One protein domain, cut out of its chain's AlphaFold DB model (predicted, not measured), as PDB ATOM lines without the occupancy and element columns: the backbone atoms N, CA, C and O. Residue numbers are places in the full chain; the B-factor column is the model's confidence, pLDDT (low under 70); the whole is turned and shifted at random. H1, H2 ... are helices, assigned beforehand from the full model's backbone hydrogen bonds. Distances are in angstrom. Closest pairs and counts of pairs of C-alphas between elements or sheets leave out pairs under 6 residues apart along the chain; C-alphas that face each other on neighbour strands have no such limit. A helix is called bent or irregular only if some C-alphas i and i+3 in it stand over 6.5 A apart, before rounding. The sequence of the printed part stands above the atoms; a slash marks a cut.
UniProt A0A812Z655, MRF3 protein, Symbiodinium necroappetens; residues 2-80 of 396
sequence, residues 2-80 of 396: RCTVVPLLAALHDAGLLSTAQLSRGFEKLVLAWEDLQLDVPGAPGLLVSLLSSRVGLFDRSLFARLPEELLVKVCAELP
ATOM      1  N   ARG A   2     320.553 452.363 342.704       71.12
ATOM      2  CA  ARG A   2     321.467 451.231 342.962       71.12
ATOM      3  C   ARG A   2     322.594 451.626 343.920       71.12
ATOM      4  O   ARG A   2     323.013 450.806 344.736       71.12
ATOM      5  N   CYS A   3     323.042 452.879 343.843       72.94
ATOM      6  CA  CYS A   3     324.119 453.420 344.668       72.94
ATOM      7  C   CYS A   3     323.753 453.528 346.153       72.94
ATOM      8  O   CYS A   3     324.652 453.602 346.980       72.94
ATOM      9  N   THR A   4     322.463 453.501 346.503       80.94
ATOM     10  CA  THR A   4     322.004 453.524 347.900       80.94
ATOM     11  C   THR A   4     321.574 452.147 348.395       80.94
ATOM     12  O   THR A   4     321.875 451.779 349.527       80.94
ATOM     13  N   VAL A   5     320.929 451.349 347.539       83.25
ATOM     14  CA  VAL A   5     320.407 450.025 347.919       83.25
ATOM     15  C   VAL A   5     321.528 449.010 348.143       83.25
ATOM     16  O   VAL A   5     321.494 448.279 349.127       83.25
ATOM     17  N   VAL A   6     322.541 448.965 347.270       83.06
ATOM     18  CA  VAL A   6     323.624 447.974 347.388       83.06
ATOM     19  C   VAL A   6     324.444 448.167 348.675       83.06
ATOM     20  O   VAL A   6     324.636 447.175 349.375       83.06
ATOM     21  N   PRO A   7     324.876 449.389 349.056       85.31
ATOM     22  CA  PRO A   7     325.556 449.600 350.337       85.31
ATOM     23  C   PRO A   7     324.676 449.320 351.559       85.31
ATOM     24  O   PRO A   7     325.185 448.860 352.574       85.31
ATOM     25  N   LEU A   8     323.364 449.567 351.472       86.88
ATOM     26  CA  LEU A   8     322.443 449.229 352.557       86.88
ATOM     27  C   LEU A   8     322.349 447.710 352.753       86.88
ATOM     28  O   LEU A   8     322.488 447.232 353.874       86.88
ATOM     29  N   LEU A   9     322.144 446.951 351.671       86.44
ATOM     30  CA  LEU A   9     322.111 445.486 351.733       86.44
ATOM     31  C   LEU A   9     323.444 444.914 352.230       86.44
ATOM     32  O   LEU A   9     323.430 443.964 353.005       86.44
ATOM     33  N   ALA A  10     324.565 445.528 351.838       84.75
ATOM     34  CA  ALA A  10     325.894 445.213 352.359       84.75
ATOM     35  C   ALA A  10     325.958 445.381 353.880       84.75
ATOM     36  O   ALA A  10     326.247 444.433 354.594       84.75
ATOM     37  N   ALA A  11     325.596 446.567 354.379       87.25
ATOM     38  CA  ALA A  11     325.648 446.877 355.802       87.25
ATOM     39  C   ALA A  11     324.725 445.975 356.639       87.25
ATOM     40  O   ALA A  11     325.077 445.592 357.751       87.25
ATOM     41  N   LEU A  12     323.550 445.614 356.112       86.31
ATOM     42  CA  LEU A  12     322.625 444.688 356.774       86.31
ATOM     43  C   LEU A  12     323.147 443.243 356.792       86.31
ATOM     44  O   LEU A  12     322.908 442.525 357.764       86.31
ATOM     45  N   HIS A  13     323.846 442.821 355.736       84.56
ATOM     46  CA  HIS A  13     324.509 441.517 355.673       84.56
ATOM     47  C   HIS A  13     325.697 441.449 356.637       84.56
ATOM     48  O   HIS A  13     325.760 440.529 357.450       84.56
ATOM     49  N   ASP A  14     326.545 442.480 356.645       85.75
ATOM     50  CA  ASP A  14     327.685 442.610 357.562       85.75
ATOM     51  C   ASP A  14     327.237 442.646 359.034       85.75
ATOM     52  O   ASP A  14     327.907 442.105 359.914       85.75
ATOM     53  N   ALA A  15     326.072 443.241 359.314       87.88
ATOM     54  CA  ALA A  15     325.455 443.254 360.642       87.88
ATOM     55  C   ALA A  15     324.782 441.921 361.035       87.88
ATOM     56  O   ALA A  15     324.222 441.821 362.126       87.88
ATOM     57  N   GLY A  16     324.785 440.909 360.159       79.44
ATOM     58  CA  GLY A  16     324.148 439.608 360.393       79.44
ATOM     59  C   GLY A  16     322.614 439.636 360.384       79.44
ATOM     60  O   GLY A  16     321.985 438.642 360.741       79.44
ATOM     61  N   LEU A  17     321.999 440.751 359.975       78.69
ATOM     62  CA  LEU A  17     320.541 440.912 359.895       78.69
ATOM     63  C   LEU A  17     319.957 440.298 358.615       78.69
ATOM     64  O   LEU A  17     318.772 439.968 358.576       78.69
ATOM     65  N   LEU A  18     320.780 440.145 357.575       74.19
ATOM     66  CA  LEU A  18     320.438 439.461 356.329       74.19
ATOM     67  C   LEU A  18     321.460 438.368 356.028       74.19
ATOM     68  O   LEU A  18     322.651 438.637 355.923       74.19
ATOM     69  N   SER A  19     320.998 437.137 355.818       74.25
ATOM     70  CA  SER A  19     321.866 436.053 355.354       74.25
ATOM     71  C   SER A  19     322.041 436.075 353.834       74.25
ATOM     72  O   SER A  19     321.159 436.516 353.091       74.25
ATOM     73  N   THR A  20     323.151 435.518 353.343       69.69
ATOM     74  CA  THR A  20     323.390 435.339 351.899       69.69
ATOM     75  C   THR A  20     322.256 434.550 351.236       69.69
ATOM     76  O   THR A  20     321.827 434.885 350.138       69.69
ATOM     77  N   ALA A  21     321.692 433.555 351.928       67.25
ATOM     78  CA  ALA A  21     320.553 432.785 351.427       67.25
ATOM     79  C   ALA A  21     319.281 433.639 351.272       67.25
ATOM     80  O   ALA A  21     318.534 433.465 350.311       67.25
ATOM     81  N   GLN A  22     319.022 434.571 352.197       69.62
ATOM     82  CA  GLN A  22     317.896 435.503 352.082       69.62
ATOM     83  C   GLN A  22     318.089 436.477 350.914       69.62
ATOM     84  O   GLN A  22     317.136 436.725 350.176       69.62
ATOM     85  N   LEU A  23     319.311 436.982 350.717       75.00
ATOM     86  CA  LEU A  23     319.646 437.842 349.582       75.00
ATOM     87  C   LEU A  23     319.459 437.110 348.251       75.00
ATOM     88  O   LEU A  23     318.745 437.621 347.388       75.00
ATOM     89  N   SER A  24     320.028 435.910 348.098       73.38
ATOM     90  CA  SER A  24     319.904 435.115 346.869       73.38
ATOM     91  C   SER A  24     318.445 434.816 346.525       73.38
ATOM     92  O   SER A  24     318.024 435.097 345.410       73.38
ATOM     93  N   ARG A  25     317.631 434.370 347.494       70.50
ATOM     94  CA  ARG A  25     316.190 434.125 347.276       70.50
ATOM     95  C   ARG A  25     315.425 435.395 346.897       70.50
ATOM     96  O   ARG A  25     314.525 435.360 346.060       70.50
ATOM     97  N   GLY A  26     315.760 436.523 347.528       75.62
ATOM     98  CA  GLY A  26     315.174 437.821 347.195       75.62
ATOM     99  C   GLY A  26     315.509 438.251 345.767       75.62
ATOM    100  O   GLY A  26     314.630 438.714 345.044       75.62
ATOM    101  N   PHE A  27     316.756 438.043 345.343       81.62
ATOM    102  CA  PHE A  27     317.202 438.307 343.978       81.62
ATOM    103  C   PHE A  27     316.535 437.377 342.961       81.62
ATOM    104  O   PHE A  27     316.001 437.859 341.968       81.62
ATOM    105  N   GLU A  28     316.479 436.072 343.228       74.25
ATOM    106  CA  GLU A  28     315.789 435.091 342.380       74.25
ATOM    107  C   GLU A  28     314.313 435.453 342.176       74.25
ATOM    108  O   GLU A  28     313.811 435.374 341.059       74.25
ATOM    109  N   LYS A  29     313.625 435.953 343.213       75.06
ATOM    110  CA  LYS A  29     312.256 436.469 343.066       75.06
ATOM    111  C   LYS A  29     312.179 437.650 342.094       75.06
ATOM    112  O   LYS A  29     311.255 437.705 341.288       75.06
ATOM    113  N   LEU A  30     313.109 438.600 342.177       83.31
ATOM    114  CA  LEU A  30     313.147 439.730 341.243       83.31
ATOM    115  C   LEU A  30     313.421 439.260 339.812       83.31
ATOM    116  O   LEU A  30     312.834 439.784 338.873       83.31
ATOM    117  N   VAL A  31     314.287 438.258 339.664       83.69
ATOM    118  CA  VAL A  31     314.590 437.633 338.377       83.69
ATOM    119  C   VAL A  31     313.373 436.910 337.810       83.69
ATOM    120  O   VAL A  31     313.151 437.017 336.618       83.69
ATOM    121  N   LEU A  32     312.561 436.226 338.616       76.94
ATOM    122  CA  LEU A  32     311.333 435.577 338.137       76.94
ATOM    123  C   LEU A  32     310.244 436.581 337.730       76.94
ATOM    124  O   LEU A  32     309.466 436.290 336.833       76.94
ATOM    125  N   ALA A  33     310.198 437.755 338.361       80.44
ATOM    126  CA  ALA A  33     309.222 438.810 338.067       80.44
ATOM    127  C   ALA A  33     309.736 439.851 337.052       80.44
ATOM    128  O   ALA A  33     309.174 440.939 336.943       80.44
ATOM    129  N   TRP A  34     310.839 439.574 336.351       86.81
ATOM    130  CA  TRP A  34     311.523 440.577 335.531       86.81
ATOM    131  C   TRP A  34     310.648 441.138 334.399       86.81
ATOM    132  O   TRP A  34     310.763 442.325 334.083       86.81
ATOM    133  N   GLU A  35     309.767 440.314 333.823       84.00
ATOM    134  CA  GLU A  35     308.844 440.719 332.757       84.00
ATOM    135  C   GLU A  35     307.779 441.689 333.246       84.00
ATOM    136  O   GLU A  35     307.494 442.657 332.552       84.00
ATOM    137  N   ASP A  36     307.248 441.479 334.449       83.50
ATOM    138  CA  ASP A  36     306.304 442.409 335.068       83.50
ATOM    139  C   ASP A  36     307.023 443.697 335.476       83.50
ATOM    140  O   ASP A  36     306.571 444.803 335.183       83.50
ATOM    141  N   LEU A  37     308.200 443.567 336.100       86.38
ATOM    142  CA  LEU A  37     308.997 444.704 336.560       86.38
ATOM    143  C   LEU A  37     309.385 445.644 335.416       86.38
ATOM    144  O   LEU A  37     309.497 446.852 335.632       86.38
ATOM    145  N   GLN A  38     309.601 445.119 334.207       89.19
ATOM    146  CA  GLN A  38     309.977 445.948 333.065       89.19
ATOM    147  C   GLN A  38     308.830 446.827 332.547       89.19
ATOM    148  O   GLN A  38     309.105 447.817 331.869       89.19
ATOM    149  N   LEU A  39     307.570 446.467 332.833       87.56
ATOM    150  CA  LEU A  39     306.403 447.253 332.425       87.56
ATOM    151  C   LEU A  39     306.425 448.621 333.112       87.56
ATOM    152  O   LEU A  39     306.182 449.642 332.469       87.56
ATOM    153  N   ASP A  40     306.799 448.633 334.392       91.56
ATOM    154  CA  ASP A  40     306.914 449.849 335.196       91.56
ATOM    155  C   ASP A  40     308.311 450.484 335.101       91.56
ATOM    156  O   ASP A  40     308.464 451.707 335.125       91.56
ATOM    157  N   VAL A  41     309.356 449.656 334.999       88.75
ATOM    158  CA  VAL A  41     310.759 450.084 334.974       88.75
ATOM    159  C   VAL A  41     311.454 449.474 333.754       88.75
ATOM    160  O   VAL A  41     312.108 448.441 333.881       88.75
ATOM    161  N   PRO A  42     311.422 450.128 332.578       87.50
ATOM    162  CA  PRO A  42     311.972 449.567 331.337       87.50
ATOM    163  C   PRO A  42     313.439 449.112 331.425       87.50
ATOM    164  O   PRO A  42     313.835 448.170 330.751       87.50
ATOM    165  N   GLY A  43     314.244 449.746 332.287       85.81
ATOM    166  CA  GLY A  43     315.645 449.378 332.536       85.81
ATOM    167  C   GLY A  43     315.865 448.256 333.562       85.81
ATOM    168  O   GLY A  43     317.015 447.985 333.919       85.81
ATOM    169  N   ALA A  44     314.806 447.619 334.076       88.44
ATOM    170  CA  ALA A  44     314.894 446.542 335.062       88.44
ATOM    171  C   ALA A  44     315.833 445.392 334.638       88.44
ATOM    172  O   ALA A  44     316.656 444.999 335.470       88.44
ATOM    173  N   PRO A  45     315.823 444.907 333.375       89.00
ATOM    174  CA  PRO A  45     316.706 443.822 332.949       89.00
ATOM    175  C   PRO A  45     318.192 444.118 333.194       89.00
ATOM    176  O   PRO A  45     318.901 443.357 333.859       89.00
ATOM    177  N   GLY A  46     318.658 445.278 332.721       86.31
ATOM    178  CA  GLY A  46     320.043 445.709 332.898       86.31
ATOM    179  C   GLY A  46     320.400 445.939 334.367       86.31
ATOM    180  O   GLY A  46     321.503 445.594 334.799       86.31
ATOM    181  N   LEU A  47     319.466 446.467 335.166       86.19
ATOM    182  CA  LEU A  47     319.667 446.665 336.601       86.19
ATOM    183  C   LEU A  47     319.856 445.335 337.341       86.19
ATOM    184  O   LEU A  47     320.794 445.241 338.134       86.19
ATOM    185  N   LEU A  48     319.045 444.313 337.047       87.12
ATOM    186  CA  LEU A  48     319.148 442.982 337.659       87.12
ATOM    187  C   LEU A  48     320.501 442.328 337.375       87.12
ATOM    188  O   LEU A  48     321.202 441.940 338.309       87.12
ATOM    189  N   VAL A  49     320.932 442.299 336.112       84.94
ATOM    190  CA  VAL A  49     322.257 441.764 335.751       84.94
ATOM    191  C   VAL A  49     323.371 442.578 336.412       84.94
ATOM    192  O   VAL A  49     324.362 442.032 336.899       84.94
ATOM    193  N   SER A  50     323.201 443.898 336.515       80.94
ATOM    194  CA  SER A  50     324.193 444.750 337.164       80.94
ATOM    195  C   SER A  50     324.333 444.477 338.672       80.94
ATOM    196  O   SER A  50     325.429 444.651 339.211       80.94
ATOM    197  N   LEU A  51     323.291 444.012 339.371       79.62
ATOM    198  CA  LEU A  51     323.377 443.673 340.801       79.62
ATOM    199  C   LEU A  51     324.372 442.531 341.067       79.62
ATOM    200  O   LEU A  51     325.125 442.605 342.041       79.62
ATOM    201  N   LEU A  52     324.467 441.562 340.151       76.56
ATOM    202  CA  LEU A  52     325.441 440.461 340.213       76.56
ATOM    203  C   LEU A  52     326.895 440.935 340.074       76.56
ATOM    204  O   LEU A  52     327.817 440.295 340.566       76.56
ATOM    205  N   SER A  53     327.107 442.089 339.439       70.50
ATOM    206  CA  SER A  53     328.432 442.712 339.296       70.50
ATOM    207  C   SER A  53     328.803 443.652 340.453       70.50
ATOM    208  O   SER A  53     329.789 444.387 340.366       70.50
ATOM    209  N   SER A  54     328.006 443.693 341.528       65.75
ATOM    210  CA  SER A  54     328.299 444.557 342.673       65.75
ATOM    211  C   SER A  54     329.606 444.147 343.367       65.75
ATOM    212  O   SER A  54     329.861 442.979 343.645       65.75
ATOM    213  N   ARG A  55     330.459 445.138 343.671       53.75
ATOM    214  CA  ARG A  55     331.790 444.935 344.287       53.75
ATOM    215  C   ARG A  55     331.747 444.354 345.702       53.75
ATOM    216  O   ARG A  55     332.784 443.966 346.219       53.75
ATOM    217  N   VAL A  56     330.566 444.326 346.310       57.78
ATOM    218  CA  VAL A  56     330.343 443.868 347.683       57.78
ATOM    219  C   VAL A  56     330.310 442.335 347.765       57.78
ATOM    220  O   VAL A  56     330.441 441.781 348.845       57.78
ATOM    221  N   GLY A  57     330.187 441.616 346.640       58.59
ATOM    222  CA  GLY A  57     330.155 440.148 346.674       58.59
ATOM    223  C   GLY A  57     328.902 439.588 347.360       58.59
ATOM    224  O   GLY A  57     328.929 438.468 347.854       58.59
ATOM    225  N   LEU A  58     327.805 440.358 347.372       63.22
ATOM    226  CA  LEU A  58     326.518 439.965 347.970       63.22
ATOM    227  C   LEU A  58     325.920 438.701 347.337       63.22
ATOM    228  O   LEU A  58     325.097 438.029 347.951       63.22
ATOM    229  N   PHE A  59     326.311 438.412 346.097       67.19
ATOM    230  CA  PHE A  59     325.753 437.363 345.263       67.19
ATOM    231  C   PHE A  59     326.868 436.485 344.708       67.19
ATOM    232  O   PHE A  59     327.910 436.988 344.278       67.19
ATOM    233  N   ASP A  60     326.627 435.177 344.687       66.56
ATOM    234  CA  ASP A  60     327.530 434.236 344.037       66.56
ATOM    235  C   ASP A  60     327.538 434.479 342.519       66.56
ATOM    236  O   ASP A  60     326.498 434.707 341.894       66.56
ATOM    237  N   ARG A  61     328.723 434.401 341.906       66.81
ATOM    238  CA  ARG A  61     328.893 434.497 340.451       66.81
ATOM    239  C   ARG A  61     328.162 433.374 339.717       66.81
ATOM    240  O   ARG A  61     327.786 433.573 338.565       66.81
ATOM    241  N   SER A  62     327.917 432.240 340.379       71.62
ATOM    242  CA  SER A  62     327.106 431.143 339.834       71.62
ATOM    243  C   SER A  62     325.659 431.551 339.517       71.62
ATOM    244  O   SER A  62     325.053 430.973 338.617       71.62
ATOM    245  N   LEU A  63     325.115 432.592 340.170       76.31
ATOM    246  CA  LEU A  63     323.760 433.087 339.899       76.31
ATOM    247  C   LEU A  63     323.605 433.632 338.482       76.31
ATOM    248  O   LEU A  63     322.508 433.575 337.936       76.31
ATOM    249  N   PHE A  64     324.688 434.117 337.869       81.56
ATOM    250  CA  PHE A  64     324.650 434.580 336.483       81.56
ATOM    251  C   PHE A  64     324.244 433.457 335.525       81.56
ATOM    252  O   PHE A  64     323.390 433.664 334.670       81.56
ATOM    253  N   ALA A  65     324.795 432.255 335.720       79.69
ATOM    254  CA  ALA A  65     324.473 431.097 334.891       79.69
ATOM    255  C   ALA A  65     323.055 430.547 335.122       79.69
ATOM    256  O   ALA A  65     322.581 429.705 334.369       79.69
ATOM    257  N   ARG A  66     322.379 431.025 336.171       81.12
ATOM    258  CA  ARG A  66     321.009 430.661 336.554       81.12
ATOM    259  C   ARG A  66     319.994 431.734 336.164       81.12
ATOM    260  O   ARG A  66     318.833 431.645 336.566       81.12
ATOM    261  N   LEU A  67     320.389 432.754 335.404       85.31
ATOM    262  CA  LEU A  67     319.450 433.752 334.898       85.31
ATOM    263  C   LEU A  67     318.618 433.197 333.726       85.31
ATOM    264  O   LEU A  67     319.120 432.369 332.967       85.31
ATOM    265  N   PRO A  68     317.359 433.643 333.560       84.88
ATOM    266  CA  PRO A  68     316.538 433.301 332.407       84.88
ATOM    267  C   PRO A  68     317.208 433.698 331.090       84.88
ATOM    268  O   PRO A  68     317.758 434.794 330.962       84.88
ATOM    269  N   GLU A  69     317.108 432.821 330.095       88.88
ATOM    270  CA  GLU A  69     317.654 433.042 328.754       88.88
ATOM    271  C   GLU A  69     317.094 434.323 328.120       88.88
ATOM    272  O   GLU A  69     317.855 435.154 327.632       88.88
ATOM    273  N   GLU A  70     315.782 434.543 328.215       87.75
ATOM    274  CA  GLU A  70     315.115 435.721 327.646       87.75
ATOM    275  C   GLU A  70     315.598 437.037 328.265       87.75
ATOM    276  O   GLU A  70     315.862 438.013 327.555       87.75
ATOM    277  N   LEU A  71     315.809 437.041 329.585       89.19
ATOM    278  CA  LEU A  71     316.388 438.171 330.306       89.19
ATOM    279  C   LEU A  71     317.792 438.486 329.769       89.19
ATOM    280  O   LEU A  71     318.116 439.642 329.490       89.19
ATOM    281  N   LEU A  72     318.630 437.460 329.603       89.88
ATOM    282  CA  LEU A  72     319.995 437.609 329.103       89.88
ATOM    283  C   LEU A  72     320.034 438.061 327.640       89.88
ATOM    284  O   LEU A  72     320.841 438.930 327.304       89.88
ATOM    285  N   VAL A  73     319.161 437.527 326.781       91.44
ATOM    286  CA  VAL A  73     319.016 437.951 325.380       91.44
ATOM    287  C   VAL A  73     318.659 439.432 325.316       91.44
ATOM    288  O   VAL A  73     319.312 440.192 324.595       91.44
ATOM    289  N   LYS A  74     317.686 439.868 326.123       90.38
ATOM    290  CA  LYS A  74     317.262 441.268 326.172       90.38
ATOM    291  C   LYS A  74     318.384 442.193 326.638       90.38
ATOM    292  O   LYS A  74     318.704 443.168 325.962       90.38
ATOM    293  N   VAL A  75     319.052 441.846 327.738       89.62
ATOM    294  CA  VAL A  75     320.196 442.621 328.246       89.62
ATOM    295  C   VAL A  75     321.343 442.652 327.233       89.62
ATOM    296  O   VAL A  75     321.972 443.691 327.040       89.62
ATOM    297  N   CYS A  76     321.609 441.544 326.540       89.62
ATOM    298  CA  CYS A  76     322.629 441.481 325.496       89.62
ATOM    299  C   CYS A  76     322.308 442.415 324.319       89.62
ATOM    300  O   CYS A  76     323.224 443.043 323.786       89.62
ATOM    301  N   ALA A  77     321.034 442.539 323.935       89.31
ATOM    302  CA  ALA A  77     320.590 443.425 322.860       89.31
ATOM    303  C   ALA A  77     320.697 444.918 323.227       89.31
ATOM    304  O   ALA A  77     321.019 445.737 322.369       89.31
ATOM    305  N   GLU A  78     320.465 445.269 324.493       87.94
ATOM    306  CA  GLU A  78     320.488 446.657 324.981       87.94
ATOM    307  C   GLU A  78     321.903 447.167 325.320       87.94
ATOM    308  O   GLU A  78     322.149 448.375 325.345       87.94
ATOM    309  N   LEU A  79     322.856 446.266 325.583       85.00
ATOM    310  CA  LEU A  79     324.225 446.637 325.941       85.00
ATOM    311  C   LEU A  79     325.064 447.079 324.724       85.00
ATOM    312  O   LEU A  79     325.011 446.455 323.662       85.00
ATOM    313  N   PRO A  80     325.941 448.090 324.878       85.12
ATOM    314  CA  PRO A  80     326.922 448.426 323.853       85.12
ATOM    315  C   PRO A  80     327.977 447.320 323.712       85.12
ATOM    316  O   PRO A  80     328.223 446.550 324.651       85.12
TER     317      PRO A  80
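Overview. This is residues 2 to 80 of the 396 residues of the protein "MRF3 protein" of Symbiodinium necroappetens (UniProt A0A812Z655). The short helix H4 is in the middle of a small helical domain: H3 meets its first end, H5 folds back from its last end in a hairpin, H6 crosses it near Gly 46, and H2 runs alongside it the opposite way, close but not clearly touching. H1 lies out beyond the last end of H4, loosely joined to the rest, and the long axis runs from the turn at Ala 15 after H1 to Ala 77 in H6. The printed part has 79 residues with six named helices, H1 to H6 in order along the chain, and no named strand, so its class is all helix. It is compact, with a radius of gyration of the C-alphas of 12.7 A, and elongated, spanning 37 by 24 by 24 A.

Along the chain. Find C-alpha 2 at (321.467, 451.231, 342.962); from there H1, residues 2 to 14, runs 18.1 A to C-alpha 14 at (327.685, 442.610, 357.562). H1 is neither bent nor irregular, but only just: C-alphas 3 and 6 are 6.1 A apart. Next comes H2, residues 20 to 32, 18.3 A long. Read on to H3, residues 34 to 40, 10.4 A, and H4, residues 44 to 52, 13.2 A. H5, residues 61 to 66, measures 9.6 A. H6, residues 69 to 78, runs 14.4 A to C-alpha 78 at (320.488, 446.657, 324.981).

Arrangement. Begin at H4, the hub, which touches three other helices in mostly crossed packing, with no shallow tilt among these pairs. It touches H6 about perpendicular, at 78 degrees, the closest C-alphas being those of Gly 46 and Val 75, 5.6 A apart. It touches H3 at a steep tilt of 53 degrees, with the C-alphas of Gln 38 and Ala 44 closest at 5.3 A. H4 and H5 form a helical hairpin, opposite ways at a steep tilt of 38 degrees; the C-alphas of Leu 52 and Arg 61 are closest at 6.9 A. H2 is close to H4 but not clearly touching, at a shallow tilt of 23 degrees, opposite ways, the C-alphas of Val 31 and Leu 48 being closest at 7.1 A. H1 is close to H4 but not clearly touching, with the C-alphas of Val 6 and Leu 51 closest at 7.9 A. H1 and H6 are apart. In the backbone, every O i to N i+4 pair is within hydrogen-bond range in H2 and H6, against 8 of 9 in H1, 4 of 5 in H4, 1 of 3 in H3 and 0 of 2 in H5; of the O i to N i+3 pairs, 3 of 4 in H3 and 3 of 3 in H5 are within range.

Size, cuts and confidence. The two C-alphas farthest apart are those of Ala 15 and Ala 77, 38.1 A. The printed part has no cut; the link from H4 to H5, eight residues, is short, and the other links are tight. Mean pLDDT of the printed part is 80.4; look for values under 70 at residues 20 to 22 and 54 to 61.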